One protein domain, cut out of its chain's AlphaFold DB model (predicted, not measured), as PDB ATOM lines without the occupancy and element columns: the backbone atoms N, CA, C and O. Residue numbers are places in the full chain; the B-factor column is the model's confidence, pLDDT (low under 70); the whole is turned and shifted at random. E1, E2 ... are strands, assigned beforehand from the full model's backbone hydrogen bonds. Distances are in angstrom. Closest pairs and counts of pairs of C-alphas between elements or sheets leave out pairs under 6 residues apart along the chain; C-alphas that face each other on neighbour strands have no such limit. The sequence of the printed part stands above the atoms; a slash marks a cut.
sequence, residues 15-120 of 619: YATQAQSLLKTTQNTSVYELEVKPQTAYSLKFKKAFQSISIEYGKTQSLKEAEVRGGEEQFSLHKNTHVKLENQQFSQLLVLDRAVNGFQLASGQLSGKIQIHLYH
ATOM      1  N   TYR A  15      18.314   3.421  93.086       57.16
ATOM      2  CA  TYR A  15      17.111   3.464  92.259       57.16
ATOM      3  C   TYR A  15      17.286   4.534  91.184       57.16
ATOM      4  O   TYR A  15      17.364   5.724  91.488       57.16
ATOM      5  N   ALA A  16      17.342   4.111  89.923       60.16
ATOM      6  CA  ALA A  16      17.412   5.016  88.784       60.16
ATOM      7  C   ALA A  16      16.096   4.987  87.997       60.16
ATOM      8  O   ALA A  16      15.617   3.931  87.578       60.16
ATOM      9  N   THR A  17      15.519   6.162  87.746       57.06
ATOM     10  CA  THR A  17      14.453   6.337  86.753       57.06
ATOM     11  C   THR A  17      15.100   6.686  85.419       57.06
ATOM     12  O   THR A  17      15.308   7.857  85.108       57.06
ATOM     13  N   GLN A  18      15.473   5.672  84.644       66.12
ATOM     14  CA  GLN A  18      15.969   5.861  83.284       66.12
ATOM     15  C   GLN A  18      14.845   5.543  82.299       66.12
ATOM     16  O   GLN A  18      14.172   4.522  82.434       66.12
ATOM     17  N   ALA A  19      14.603   6.445  81.347       68.56
ATOM     18  CA  ALA A  19      13.541   6.278  80.366       68.56
ATOM     19  C   ALA A  19      13.931   5.197  79.350       68.56
ATOM     20  O   ALA A  19      14.927   5.337  78.643       68.56
ATOM     21  N   GLN A  20      13.136   4.133  79.268       84.19
ATOM     22  CA  GLN A  20      13.232   3.153  78.193       84.19
ATOM     23  C   GLN A  20      12.657   3.731  76.891       84.19
ATOM     24  O   GLN A  20      11.604   4.378  76.901       84.19
ATOM     25  N   SER A  21      13.313   3.481  75.760       91.56
ATOM     26  CA  SER A  21      12.859   3.939  74.442       91.56
ATOM     27  C   SER A  21      12.198   2.791  73.681       91.56
ATOM     28  O   SER A  21      12.724   1.687  73.609       91.56
ATOM     29  N   LEU A  22      11.000   3.014  73.133       94.31
ATOM     30  CA  LEU A  22      10.334   2.004  72.307       94.31
ATOM     31  C   LEU A  22      11.028   1.937  70.941       94.31
ATOM     32  O   LEU A  22      11.000   2.918  70.204       94.31
ATOM     33  N   LEU A  23      11.596   0.781  70.593       94.25
ATOM     34  CA  LEU A  23      12.220   0.547  69.288       94.25
ATOM     35  C   LEU A  23      11.214   0.027  68.261       94.25
ATOM     36  O   LEU A  23      11.164   0.492  67.124       94.25
ATOM     37  N   LYS A  24      10.419  -0.972  68.653       93.25
ATOM     38  CA  LYS A  24       9.493  -1.672  67.756       93.25
ATOM     39  C   LYS A  24       8.293  -2.174  68.537       93.25
ATOM     40  O   LYS A  24       8.438  -2.687  69.640       93.25
ATOM     41  N   THR A  25       7.104  -2.089  67.956       93.00
ATOM     42  CA  THR A  25       5.909  -2.733  68.508       93.00
ATOM     43  C   THR A  25       5.105  -3.389  67.398       93.00
ATOM     44  O   THR A  25       5.052  -2.899  66.271       93.00
ATOM     45  N   THR A  26       4.514  -4.531  67.713       91.50
ATOM     46  CA  THR A  26       3.605  -5.300  66.870       91.50
ATOM     47  C   THR A  26       2.364  -5.666  67.691       91.50
ATOM     48  O   THR A  26       2.221  -5.307  68.868       91.50
ATOM     49  N   GLN A  27       1.444  -6.427  67.099       90.25
ATOM     50  CA  GLN A  27       0.297  -6.950  67.835       90.25
ATOM     51  C   GLN A  27       0.716  -7.794  69.048       90.25
ATOM     52  O   GLN A  27       0.092  -7.674  70.105       90.25
ATOM     53  N   ASN A  28       1.772  -8.603  68.934       94.81
ATOM     54  CA  ASN A  28       2.145  -9.575  69.964       94.81
ATOM     55  C   ASN A  28       3.505  -9.321  70.620       94.81
ATOM     56  O   ASN A  28       3.810  -9.979  71.610       94.81
ATOM     57  N   THR A  29       4.291  -8.352  70.148       95.12
ATOM     58  CA  THR A  29       5.588  -8.010  70.748       95.12
ATOM     59  C   THR A  29       5.799  -6.511  70.889       95.12
ATOM     60  O   THR A  29       5.345  -5.733  70.056       95.12
ATOM     61  N   SER A  30       6.528  -6.100  71.922       96.06
ATOM     62  CA  SER A  30       7.122  -4.764  72.007       96.06
ATOM     63  C   SER A  30       8.580  -4.884  72.426       96.06
ATOM     64  O   SER A  30       8.893  -5.634  73.346       96.06
ATOM     65  N   VAL A  31       9.459  -4.151  71.756       96.62
ATOM     66  CA  VAL A  31      10.900  -4.138  72.000       96.62
ATOM     67  C   VAL A  31      11.295  -2.743  72.443       96.62
ATOM     68  O   VAL A  31      11.026  -1.764  71.739       96.62
ATOM     69  N   TYR A  32      11.917  -2.660  73.610       96.56
ATOM     70  CA  TYR A  32      12.397  -1.418  74.202       96.56
ATOM     71  C   TYR A  32      13.914  -1.458  74.348       96.56
ATOM     72  O   TYR A  32      14.447  -2.489  74.736       96.56
ATOM     73  N   GLU A  33      14.601  -0.351  74.097       96.69
ATOM     74  CA  GLU A  33      16.010  -0.188  74.455       96.69
ATOM     75  C   GLU A  33      16.121   0.445  75.845       96.69
ATOM     76  O   GLU A  33      15.340   1.328  76.225       96.69
ATOM     77  N   LEU A  34      17.101  -0.026  76.608       95.25
ATOM     78  CA  LEU A  34      17.491   0.540  77.889       95.25
ATOM     79  C   LEU A  34      19.014   0.492  77.998       95.25
ATOM     80  O   LEU A  34      19.636  -0.526  77.708       95.25
ATOM     81  N   GLU A  35      19.621   1.584  78.440       94.75
ATOM     82  CA  GLU A  35      21.025   1.585  78.837       94.75
ATOM     83  C   GLU A  35      21.109   1.307  80.336       94.75
ATOM     84  O   GLU A  35      20.523   2.038  81.128       94.75
ATOM     85  N   VAL A  36      21.800   0.236  80.726       94.75
ATOM     86  CA  VAL A  36      21.904  -0.191  82.124       94.75
ATOM     87  C   VAL A  36      23.314   0.000  82.672       94.75
ATOM     88  O   VAL A  36      24.311  -0.159  81.971       94.75
ATOM     89  N   LYS A  37      23.410   0.328  83.955       94.62
ATOM     90  CA  LYS A  37      24.649   0.331  84.736       94.62
ATOM     91  C   LYS A  37      24.666  -0.907  85.629       94.62
ATOM     92  O   LYS A  37      23.591  -1.346  86.041       94.62
ATOM     93  N   PRO A  38      25.843  -1.465  85.950       94.25
ATOM     94  CA  PRO A  38      25.920  -2.598  86.862       94.25
ATOM     95  C   PRO A  38      25.416  -2.200  88.259       94.25
ATOM     96  O   PRO A  38      25.452  -1.028  88.636       94.25
ATOM     97  N   GLN A  39      24.930  -3.182  89.014       93.62
ATOM     98  CA  GLN A  39      24.463  -3.085  90.399       93.62
ATOM     99  C   GLN A  39      23.398  -1.991  90.606       93.62
ATOM    100  O   GLN A  39      23.364  -1.311  91.629       93.62
ATOM    101  N   THR A  40      22.526  -1.798  89.613       92.88
ATOM    102  CA  THR A  40      21.478  -0.765  89.602       92.88
ATOM    103  C   THR A  40      20.104  -1.415  89.449       92.88
ATOM    104  O   THR A  40      19.949  -2.359  88.670       92.88
ATOM    105  N   ALA A  41      19.093  -0.912  90.164       93.06
ATOM    106  CA  ALA A  41      17.713  -1.350  89.973       93.06
ATOM    107  C   ALA A  41      16.897  -0.323  89.185       93.06
ATOM    108  O   ALA A  41      16.888   0.874  89.487       93.06
ATOM    109  N   TYR A  42      16.154  -0.826  88.207       93.19
ATOM    110  CA  TYR A  42      15.297  -0.057  87.318       93.19
ATOM    111  C   TYR A  42      13.847  -0.465  87.530       93.19
ATOM    112  O   TYR A  42      13.524  -1.645  87.438       93.19
ATOM    113  N   SER A  43      12.958   0.498  87.773       92.38
ATOM    114  CA  SER A  43      11.509   0.261  87.776       92.38
ATOM    115  C   SER A  43      10.921   0.663  86.431       92.38
ATOM    116  O   SER A  43      10.808   1.849  86.126       92.38
ATOM    117  N   LEU A  44      10.546  -0.327  85.625       92.81
ATOM    118  CA  LEU A  44      10.133  -0.134  84.240       92.81
ATOM    119  C   LEU A  44       8.615  -0.262  84.112       92.81
ATOM    120  O   LEU A  44       8.014  -1.216  84.604       92.81
ATOM    121  N   LYS A  45       7.993   0.703  83.431       91.62
ATOM    122  CA  LYS A  45       6.544   0.747  83.170       91.62
ATOM    123  C   LYS A  45       6.254   0.827  81.679       91.62
ATOM    124  O   LYS A  45       6.822   1.654  80.974       91.62
ATOM    125  N   PHE A  46       5.321   0.020  81.206       91.69
ATOM    126  CA  PHE A  46       5.003  -0.143  79.796       91.69
ATOM    127  C   PHE A  46       3.517   0.105  79.552       91.69
ATOM    128  O   PHE A  46       2.670  -0.185  80.392       91.69
ATOM    129  N   LYS A  47       3.192   0.656  78.377       88.19
ATOM    130  CA  LYS A  47       1.809   1.024  78.030       88.19
ATOM    131  C   LYS A  47       0.903  -0.192  77.842       88.19
ATOM    132  O   LYS A  47      -0.287  -0.118  78.120       88.19
ATOM    133  N   LYS A  48       1.460  -1.290  77.329       90.94
ATOM    134  CA  LYS A  48       0.722  -2.502  76.980       90.94
ATOM    135  C   LYS A  48       1.108  -3.630  77.925       90.94
ATOM    136  O   LYS A  48       2.296  -3.885  78.109       90.94
ATOM    137  N   ALA A  49       0.100  -4.305  78.470       91.44
ATOM    138  CA  ALA A  49       0.294  -5.452  79.342       91.44
ATOM    139  C   ALA A  49       1.036  -6.576  78.614       91.44
ATOM    140  O   ALA A  49       0.750  -6.874  77.451       91.44
ATOM    141  N   PHE A  50       1.970  -7.215  79.296       92.31
ATOM    142  CA  PHE A  50       2.712  -8.376  78.814       92.31
ATOM    143  C   PHE A  50       2.744  -9.428  79.919       92.31
ATOM    144  O   PHE A  50       2.573  -9.116  81.093       92.31
ATOM    145  N   GLN A  51       2.952 -10.680  79.535       89.94
ATOM    146  CA  GLN A  51       3.042 -11.795  80.484       89.94
ATOM    147  C   GLN A  51       4.334 -12.591  80.303       89.94
ATOM    148  O   GLN A  51       4.632 -13.496  81.073       89.94
ATOM    149  N   SER A  52       5.144 -12.258  79.299       91.50
ATOM    150  CA  SER A  52       6.462 -12.864  79.147       91.50
ATOM    151  C   SER A  52       7.492 -11.821  78.744       91.50
ATOM    152  O   SER A  52       7.152 -10.822  78.102       91.50
ATOM    153  N   ILE A  53       8.742 -12.063  79.132       93.81
ATOM    154  CA  ILE A  53       9.874 -11.152  78.954       93.81
ATOM    155  C   ILE A  53      11.084 -11.954  78.479       93.81
ATOM    156  O   ILE A  53      11.333 -13.057  78.965       93.81
ATOM    157  N   SER A  54      11.876 -11.384  77.581       94.81
ATOM    158  CA  SER A  54      13.271 -11.789  77.393       94.81
ATOM    159  C   SER A  54      14.158 -10.554  77.240       94.81
ATOM    160  O   SER A  54      13.674  -9.475  76.885       94.81
ATOM    161  N   ILE A  55      15.443 -10.692  77.555       95.25
ATOM    162  CA  ILE A  55      16.426  -9.615  77.442       95.25
ATOM    163  C   ILE A  55      17.466 -10.002  76.401       95.25
ATOM    164  O   ILE A  55      18.108 -11.043  76.509       95.25
ATOM    165  N   GLU A  56      17.642  -9.144  75.411       95.25
ATOM    166  CA  GLU A  56      18.737  -9.193  74.456       95.25
ATOM    167  C   GLU A  56      19.901  -8.345  74.966       95.25
ATOM    168  O   GLU A  56      19.714  -7.216  75.431       95.25
ATOM    169  N   TYR A  57      21.105  -8.896  74.878       95.00
ATOM    170  CA  TYR A  57      22.323  -8.281  75.384       95.00
ATOM    171  C   TYR A  57      23.531  -8.687  74.517       95.00
ATOM    172  O   TYR A  57      23.521  -9.702  73.818       95.00
ATOM    173  N   GLY A  58      24.578  -7.870  74.502       93.00
ATOM    174  CA  GLY A  58      25.813  -8.093  73.755       93.00
ATOM    175  C   GLY A  58      26.683  -9.211  74.337       93.00
ATOM    176  O   GLY A  58      26.659  -9.501  75.530       93.00
ATOM    177  N   LYS A  59      27.520  -9.832  73.496       88.56
ATOM    178  CA  LYS A  59      28.372 -10.977  73.888       88.56
ATOM    179  C   LYS A  59      29.367 -10.704  75.021       88.56
ATOM    180  O   LYS A  59      29.762 -11.655  75.689       88.56
ATOM    181  N   THR A  60      29.796  -9.457  75.187       90.31
ATOM    182  CA  THR A  60      30.746  -9.030  76.226       90.31
ATOM    183  C   THR A  60      30.065  -8.691  77.552       90.31
ATOM    184  O   THR A  60      30.749  -8.506  78.555       90.31
ATOM    185  N   GLN A  61      28.732  -8.608  77.573       94.12
ATOM    186  CA  GLN A  61      27.946  -8.321  78.769       94.12
ATOM    187  C   GLN A  61      27.634  -9.618  79.545       94.12
ATOM    188  O   GLN A  61      27.626 -10.714  78.984       94.12
ATOM    189  N   SER A  62      27.360  -9.494  80.849       93.50
ATOM    190  CA  SER A  62      27.108 -10.620  81.761       93.50
ATOM    191  C   SER A  62      25.747 -10.489  82.446       93.50
ATOM    192  O   SER A  62      25.422  -9.429  82.966       93.50
ATOM    193  N   LEU A  63      24.976 -11.582  82.496       94.19
ATOM    194  CA  LEU A  63      23.726 -11.676  83.269       94.19
ATOM    195  C   LEU A  63      23.951 -12.106  84.730       94.19
ATOM    196  O   LEU A  63      22.987 -12.358  85.450       94.19
ATOM    197  N   LYS A  64      25.204 -12.241  85.184       93.81
ATOM    198  CA  LYS A  64      25.495 -12.676  86.556       93.81
ATOM    199  C   LYS A  64      24.830 -11.729  87.561       93.81
ATOM    200  O   LYS A  64      24.983 -10.516  87.446       93.81
ATOM    201  N   GLU A  65      24.105 -12.304  88.526       93.12
ATOM    202  CA  GLU A  65      23.332 -11.586  89.561       93.12
ATOM    203  C   GLU A  65      22.213 -10.680  89.014       93.12
ATOM    204  O   GLU A  65      21.629  -9.906  89.768       93.12
ATOM    205  N   ALA A  66      21.893 -10.754  87.718       95.00
ATOM    206  CA  ALA A  66      20.800  -9.983  87.149       95.00
ATOM    207  C   ALA A  66      19.456 -10.660  87.452       95.00
ATOM    208  O   ALA A  66      19.303 -11.877  87.293       95.00
ATOM    209  N   GLU A  67      18.462  -9.875  87.859       94.56
ATOM    210  CA  GLU A  67      17.153 -10.374  88.276       94.56
ATOM    211  C   GLU A  67      16.008  -9.531  87.726       94.56
ATOM    212  O   GLU A  67      16.098  -8.309  87.610       94.56
ATOM    213  N   VAL A  68      14.887 -10.191  87.459       92.69
ATOM    214  CA  VAL A  68      13.617  -9.563  87.103       92.69
ATOM    215  C   VAL A  68      12.598  -9.848  88.195       92.69
ATOM    216  O   VAL A  68      12.384 -11.004  88.558       92.69
ATOM    217  N   ARG A  69      11.935  -8.799  88.689       90.12
ATOM    218  CA  ARG A  69      10.791  -8.899  89.604       90.12
ATOM    219  C   ARG A  69       9.533  -8.375  88.925       90.12
ATOM    220  O   ARG A  69       9.475  -7.201  88.561       90.12
ATOM    221  N   GLY A  70       8.538  -9.232  88.742       81.88
ATOM    222  CA  GLY A  70       7.257  -8.895  88.122       81.88
ATOM    223  C   GLY A  70       6.113  -9.352  89.016       81.88
ATOM    224  O   GLY A  70       5.996 -10.540  89.295       81.88
ATOM    225  N   GLY A  71       5.279  -8.419  89.484       76.38
ATOM    226  CA  GLY A  71       4.275  -8.737  90.504       76.38
ATOM    227  C   GLY A  71       4.933  -9.188  91.813       76.38
ATOM    228  O   GLY A  71       5.805  -8.494  92.329       76.38
ATOM    229  N   GLU A  72       4.525 -10.348  92.326       76.94
ATOM    230  CA  GLU A  72       5.108 -10.996  93.516       76.94
ATOM    231  C   GLU A  72       6.236 -11.984  93.161       76.94
ATOM    232  O   GLU A  72       6.820 -12.617  94.038       76.94
ATOM    233  N   GLU A  73       6.552 -12.141  91.873       79.62
ATOM    234  CA  GLU A  73       7.521 -13.125  91.401       79.62
ATOM    235  C   GLU A  73       8.904 -12.512  91.164       79.62
ATOM    236  O   GLU A  73       9.033 -11.393  90.666       79.62
ATOM    237  N   GLN A  74       9.951 -13.284  91.472       86.56
ATOM    238  CA  GLN A  74      11.356 -12.931  91.262       86.56
ATOM    239  C   GLN A  74      12.070 -14.045  90.491       86.56
ATOM    240  O   GLN A  74      11.983 -15.223  90.848       86.56
ATOM    241  N   PHE A  75      12.809 -13.660  89.450       84.00
ATOM    242  CA  PHE A  75      13.540 -14.560  88.564       84.00
ATOM    243  C   PHE A  75      14.983 -14.096  88.389       84.00
ATOM    244  O   PHE A  75      15.217 -12.974  87.944       84.00
ATOM    245  N   SER A  76      15.950 -14.980  88.628       88.12
ATOM    246  CA  SER A  76      17.320 -14.767  88.147       88.12
ATOM    247  C   SER A  76      17.393 -14.967  86.634       88.12
ATOM    248  O   SER A  76      16.808 -15.910  86.086       88.12
ATOM    249  N   LEU A  77      18.130 -14.095  85.952       89.44
ATOM    250  CA  LEU A  77      18.369 -14.189  84.518       89.44
ATOM    251  C   LEU A  77      19.537 -15.134  84.225       89.44
ATOM    252  O   LEU A  77      20.605 -15.046  84.824       89.44
ATOM    253  N   HIS A  78      19.348 -16.012  83.248       85.44
ATOM    254  CA  HIS A  78      20.394 -16.856  82.683       85.44
ATOM    255  C   HIS A  78      20.394 -16.723  81.159       85.44
ATOM    256  O   HIS A  78      19.429 -16.277  80.534       85.44
ATOM    257  N   LYS A  79      21.519 -17.095  80.555       85.25
ATOM    258  CA  LYS A  79      21.714 -17.080  79.107       85.25
ATOM    259  C   LYS A  79      20.898 -18.186  78.433       85.25
ATOM    260  O   LYS A  79      20.953 -19.336  78.862       85.25
ATOM    261  N   ASN A  80      20.246 -17.876  77.315       81.06
ATOM    262  CA  ASN A  80      19.736 -18.880  76.386       81.06
ATOM    263  C   ASN A  80      20.895 -19.469  75.563       81.06
ATOM    264  O   ASN A  80      21.571 -18.766  74.809       81.06
ATOM    265  N   THR A  81      21.133 -20.771  75.706       69.75
ATOM    266  CA  THR A  81      22.234 -21.490  75.049       69.75
ATOM    267  C   THR A  81      21.879 -22.036  73.662       69.75
ATOM    268  O   THR A  81      22.777 -22.464  72.936       69.75
ATOM    269  N   HIS A  82      20.608 -21.976  73.254       64.06
ATOM    270  CA  HIS A  82      20.117 -22.467  71.959       64.06
ATOM    271  C   HIS A  82      20.294 -21.465  70.813       64.06
ATOM    272  O   HIS A  82      20.025 -21.785  69.658       64.06
ATOM    273  N   VAL A  83      20.767 -20.256  71.116       68.69
ATOM    274  CA  VAL A  83      20.972 -19.190  70.135       68.69
ATOM    275  C   VAL A  83      22.460 -18.882  70.031       68.69
ATOM    276  O   VAL A  83      23.103 -18.489  71.005       68.69
ATOM    277  N   LYS A  84      23.010 -19.033  68.825       66.12
ATOM    278  CA  LYS A  84      24.368 -18.601  68.481       66.12
ATOM    279  C   LYS A  84      24.288 -17.553  67.378       66.12
ATOM    280  O   LYS A  84      24.316 -17.893  66.203       66.12
ATOM    281  N   LEU A  85      24.178 -16.287  67.768       71.94
ATOM    282  CA  LEU A  85      24.316 -15.156  66.849       71.94
ATOM    283  C   LEU A  85      25.728 -14.576  66.934       71.94
ATOM    284  O   LEU A  85      26.428 -14.763  67.933       71.94
ATOM    285  N   GLU A  86      26.170 -13.883  65.885       71.62
ATOM    286  CA  GLU A  86      27.526 -13.325  65.814       71.62
ATOM    287  C   GLU A  86      27.776 -12.232  66.856       71.62
ATOM    288  O   GLU A  86      28.832 -12.246  67.484       71.62
ATOM    289  N   ASN A  87      26.794 -11.370  67.135       78.06
ATOM    290  CA  ASN A  87      27.006 -10.178  67.971       78.06
ATOM    291  C   ASN A  87      26.055 -10.051  69.173       78.06
ATOM    292  O   ASN A  87      26.237  -9.165  70.005       78.06
ATOM    293  N   GLN A  88      25.074 -10.948  69.310       86.31
ATOM    294  CA  GLN A  88      23.991 -10.835  70.296       86.31
ATOM    295  C   GLN A  88      23.782 -12.136  71.079       86.31
ATOM    296  O   GLN A  88      24.106 -13.234  70.614       86.31
ATOM    297  N   GLN A  89      23.239 -11.996  72.283       89.75
ATOM    298  CA  GLN A  89      22.791 -13.061  73.174       89.75
ATOM    299  C   GLN A  89      21.390 -12.722  73.695       89.75
ATOM    300  O   GLN A  89      20.996 -11.561  73.739       89.75
ATOM    301  N   PHE A  90      20.652 -13.745  74.117       92.00
ATOM    302  CA  PHE A  90      19.346 -13.580  74.746       92.00
ATOM    303  C   PHE A  90      19.337 -14.265  76.105       92.00
ATOM    304  O   PHE A  90      19.989 -15.297  76.284       92.00
ATOM    305  N   SER A  91      18.596 -13.714  77.062       91.44
ATOM    306  CA  SER A  91      18.242 -14.425  78.286       91.44
ATOM    307  C   SER A  91      17.284 -15.576  77.975       91.44
ATOM    308  O   SER A  91      16.707 -15.628  76.884       91.44
ATOM    309  N   GLN A  92      17.030 -16.460  78.944       86.00
ATOM    310  CA  GLN A  92      15.843 -17.314  78.855       86.00
ATOM    311  C   GLN A  92      14.562 -16.474  78.724       86.00
ATOM    312  O   GLN A  92      14.520 -15.307  79.133       86.00
ATOM    313  N   LEU A  93      13.508 -17.101  78.207       89.06
ATOM    314  CA  LEU A  93      12.158 -16.570  78.307       89.06
ATOM    315  C   LEU A  93      11.682 -16.665  79.761       89.06
ATOM    316  O   LEU A  93      11.685 -17.740  80.358       89.06
ATOM    317  N   LEU A  94      11.236 -15.544  80.312       88.00
ATOM    318  CA  LEU A  94      10.510 -15.495  81.573       88.00
ATOM    319  C   LEU A  94       9.018 -15.416  81.276       88.00
ATOM    320  O   LEU A  94       8.607 -14.596  80.458       88.00
ATOM    321  N   VAL A  95       8.210 -16.230  81.950       85.69
ATOM    322  CA  VAL A  95       6.744 -16.187  81.867       85.69
ATOM    323  C   VAL A  95       6.211 -15.926  83.268       85.69
ATOM    324  O   VAL A  95       6.524 -16.676  84.189       85.69
ATOM    325  N   LEU A  96       5.450 -14.845  83.408       83.19
ATOM    326  CA  LEU A  96       4.845 -14.388  84.654       83.19
ATOM    327  C   LEU A  96       3.486 -15.065  84.873       83.19
ATOM    328  O   LEU A  96       2.780 -15.390  83.909       83.19
ATOM    329  N   ASP A  97       3.091 -15.219  86.134       77.19
ATOM    330  CA  ASP A  97       1.803 -15.786  86.553       77.19
ATOM    331  C   ASP A  97       0.597 -15.071  85.920       77.19
ATOM    332  O   ASP A  97      -0.385 -15.704  85.528       77.19
ATOM    333  N   ARG A  98       0.689 -13.750  85.765       82.31
ATOM    334  CA  ARG A  98      -0.349 -12.877  85.220       82.31
ATOM    335  C   ARG A  98       0.249 -11.797  84.330       82.31
ATOM    336  O   ARG A  98       1.433 -11.471  84.397       82.31
ATOM    337  N   ALA A  99      -0.595 -11.201  83.497       88.19
ATOM    338  CA  ALA A  99      -0.190 -10.048  82.710       88.19
ATOM    339  C   ALA A  99       0.071  -8.831  83.617       88.19
ATOM    340  O   ALA A  99      -0.739  -8.513  84.491       88.19
ATOM    341  N   VAL A 100       1.176  -8.128  83.377       90.94
ATOM    342  CA  VAL A 100       1.589  -6.928  84.115       90.94
ATOM    343  C   VAL A 100       1.927  -5.789  83.150       90.94
ATOM    344  O   VAL A 100       2.224  -6.012  81.977       90.94
ATOM    345  N   ASN A 101       1.919  -4.556  83.657       92.50
ATOM    346  CA  ASN A 101       2.292  -3.351  82.899       92.50
ATOM    347  C   ASN A 101       3.678  -2.821  83.291       92.50
ATOM    348  O   ASN A 101       4.042  -1.702  82.941       92.50
ATOM    349  N   GLY A 102       4.456  -3.583  84.053       92.81
ATOM    350  CA  GLY A 102       5.756  -3.149  84.541       92.81
ATOM    351  C   GLY A 102       6.461  -4.231  85.337       92.81
ATOM    352  O   GLY A 102       5.827  -5.175  85.805       92.81
ATOM    353  N   PHE A 103       7.773  -4.087  85.465       93.69
ATOM    354  CA  PHE A 103       8.625  -4.968  86.255       93.69
ATOM    355  C   PHE A 103       9.848  -4.195  86.757       93.69
ATOM    356  O   PHE A 103      10.162  -3.112  86.251       93.69
ATOM    357  N   GLN A 104      10.535  -4.744  87.752       94.00
ATOM    358  CA  GLN A 104      11.824  -4.243  88.209       94.00
ATOM    359  C   GLN A 104      12.952  -5.099  87.636       94.00
ATOM    360  O   GLN A 104      12.885  -6.324  87.699       94.00
ATOM    361  N   LEU A 105      13.984  -4.458  87.101       95.12
ATOM    362  CA  LEU A 105      15.225  -5.102  86.674       95.12
ATOM    363  C   LEU A 105      16.331  -4.718  87.652       95.12
ATOM    364  O   LEU A 105      16.714  -3.550  87.691       95.12
ATOM    365  N   ALA A 106      16.863  -5.677  88.402       95.69
ATOM    366  CA  ALA A 106      18.152  -5.528  89.064       95.69
ATOM    367  C   ALA A 106      19.232  -5.978  88.076       95.69
ATOM    368  O   ALA A 106      19.230  -7.126  87.634       95.69
ATOM    369  N   SER A 107      20.125  -5.076  87.671       94.62
ATOM    370  CA  SER A 107      21.068  -5.353  86.582       94.62
ATOM    371  C   SER A 107      22.202  -6.304  86.971       94.62
ATOM    372  O   SER A 107      22.778  -6.925  86.084       94.62
ATOM    373  N   GLY A 108      22.538  -6.458  88.256       95.06
ATOM    374  CA  GLY A 108      23.680  -7.279  88.675       95.06
ATOM    375  C   GLY A 108      24.964  -6.836  87.966       95.06
ATOM    376  O   GLY A 108      25.370  -5.682  88.069       95.06
ATOM    377  N   GLN A 109      25.597  -7.709  87.186       95.69
ATOM    378  CA  GLN A 109      26.772  -7.354  86.373       95.69
ATOM    379  C   GLN A 109      26.443  -6.855  84.952       95.69
ATOM    380  O   GLN A 109      27.351  -6.522  84.185       95.69
ATOM    381  N   LEU A 110      25.162  -6.784  84.584       95.62
ATOM    382  CA  LEU A 110      24.712  -6.324  83.273       95.62
ATOM    383  C   LEU A 110      24.962  -4.818  83.128       95.62
ATOM    384  O   LEU A 110      24.578  -4.021  83.985       95.62
ATOM    385  N   SER A 111      25.615  -4.414  82.040       95.06
ATOM    386  CA  SER A 111      26.009  -3.021  81.803       95.06
ATOM    387  C   SER A 111      26.015  -2.679  80.317       95.06
ATOM    388  O   SER A 111      26.318  -3.540  79.502       95.06
ATOM    389  N   GLY A 112      25.716  -1.434  79.952       94.69
ATOM    390  CA  GLY A 112      25.604  -0.959  78.570       94.69
ATOM    391  C   GLY A 112      24.183  -1.070  78.006       94.69
ATOM    392  O   GLY A 112      23.217  -1.234  78.747       94.69
ATOM    393  N   LYS A 113      24.041  -0.956  76.681       95.50
ATOM    394  CA  LYS A 113      22.735  -1.044  76.009       95.50
ATOM    395  C   LYS A 113      22.211  -2.478  75.978       95.50
ATOM    396  O   LYS A 113      22.963  -3.397  75.657       95.50
ATOM    397  N   ILE A 114      20.927  -2.640  76.275       96.31
ATOM    398  CA  ILE A 114      20.176  -3.897  76.195       96.31
ATOM    399  C   ILE A 114      18.837  -3.658  75.494       96.31
ATOM    400  O   ILE A 114      18.341  -2.527  75.474       96.31
ATOM    401  N   GLN A 115      18.224  -4.719  74.967       96.44
ATOM    402  CA  GLN A 115      16.838  -4.663  74.500       96.44
ATOM    403  C   GLN A 115      15.939  -5.568  75.337       96.44
ATOM    404  O   GLN A 115      16.255  -6.721  75.614       96.44
ATOM    405  N   ILE A 116      14.788  -5.042  75.728       96.38
ATOM    406  CA  ILE A 116      13.764  -5.737  76.497       96.38
ATOM    407  C   ILE A 116      12.644  -6.104  75.537       96.38
ATOM    408  O   ILE A 116      11.951  -5.229  75.010       96.38
ATOM    409  N   HIS A 117      12.457  -7.402  75.330       96.44
ATOM    410  CA  HIS A 117      11.396  -7.952  74.500       96.44
ATOM    411  C   HIS A 117      10.227  -8.366  75.391       96.44
ATOM    412  O   HIS A 117      10.372  -9.207  76.278       96.44
ATOM    413  N   LEU A 118       9.061  -7.770  75.155       95.94
ATOM    414  CA  LEU A 118       7.821  -8.018  75.885       95.94
ATOM    415  C   LEU A 118       6.825  -8.741  74.988       95.94
ATOM    416  O   LEU A 118       6.566  -8.294  73.868       95.94
ATOM    417  N   TYR A 119       6.224  -9.815  75.497       95.44
ATOM    418  CA  TYR A 119       5.280 -10.642  74.744       95.44
ATOM    419  C   TYR A 119       3.843 -10.434  75.224       95.44
ATOM    420  O   TYR A 119       3.501 -10.624  76.396       95.44
ATOM    421  N   HIS A 120       2.985 -10.061  74.280       94.19
ATOM    422  CA  HIS A 120       1.564  -9.814  74.478       94.19
ATOM    423  C   HIS A 120       0.779 -11.037  74.006       94.19
ATOM    424  O   HIS A 120       0.540 -11.233  72.810       94.19
TER     425      HIS A 120
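Overview. This is residues 15 to 120 of the 619 residues of the protein "PGRP domain-containing protein" of marine bacterium AO1-C (UniProt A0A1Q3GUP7). One strongly twisted sheet folds back on itself into a small sandwich of two layers roughly face to face, as the long strands E3 and E7 turn from one layer into the other. One layer holds E1, E2, E8 and residues 52 to 58 of E3, with the short E6 at its edge; the other holds E5, E4 and the parts of E7 and E3 that begin or end near residues 106 and 40. The printed part has 106 residues, with eight named strands, which follow each other along the chain from E1 to E8, and no named helix; the sheet is branched, E3 having three neighbours, its neighbour pairs are antiparallel, and the class is all strand. The whole is compact and rounded, with a radius of gyration of the C-alphas of 12.6 A and spans of 31 by 29 by 24 A.

Along the chain. Find C-alpha 21 at (12.859, 3.939, 74.442), where E1 begins, residues 21 to 25. E2, residues 29 to 36, covers 21.4 A. E3, residues 40 to 58, is the longest strand by residues but spans 18.0 A; it bends by 150 degrees at residue 43. Next come E4, residues 67 to 70, E5, residues 73 to 76, and E6, residues 88 to 90. E7, residues 94 to 106, spans 14.6 A and bends by 136 degrees at residue 99. E8, residues 112 to 119, runs 22.8 A to C-alpha 119 at (5.280, -10.642, 74.744).

Arrangement. Look first at the hairpin of E1 and E2, where N 23 and O 31 are 2.8 A apart. On the other side of E2 is E8, antiparallel at 157 degrees, with N 32 and O 116 at 2.9 A. E3 has staggered pairing: residues 41 to 53 pair with E7, with N 44 and O 103 at 2.9 A; residues 52 to 56 with E8, with N 56 and O 115 at 2.8 A; and residues 56 to 58 with E6, with N 57 and O 89 at 2.9 A. E6 and E7 lie on one side of E3, E8 on the other side. E4 is antiparallel to E7, with N 69 and O 104 at 2.8 A, and forms a hairpin with E5, with N 68 and O 75 at 2.8 A. E1, E5 and E6 are edge strands; E1 and E5 are apart. Residues 15 to 16 pair in parallel with residues 41 to 42 of E3.

Size, cuts and confidence. The two C-alphas farthest apart, those of Glu 72 and Glu 86, are 35.7 A from each other. The printed part has no cut. The link from E5 to E6, 11 residues, is long. The mean pLDDT of the printed part is 88.7; look for values under 70 at residues 15 to 19 and 81 to 84.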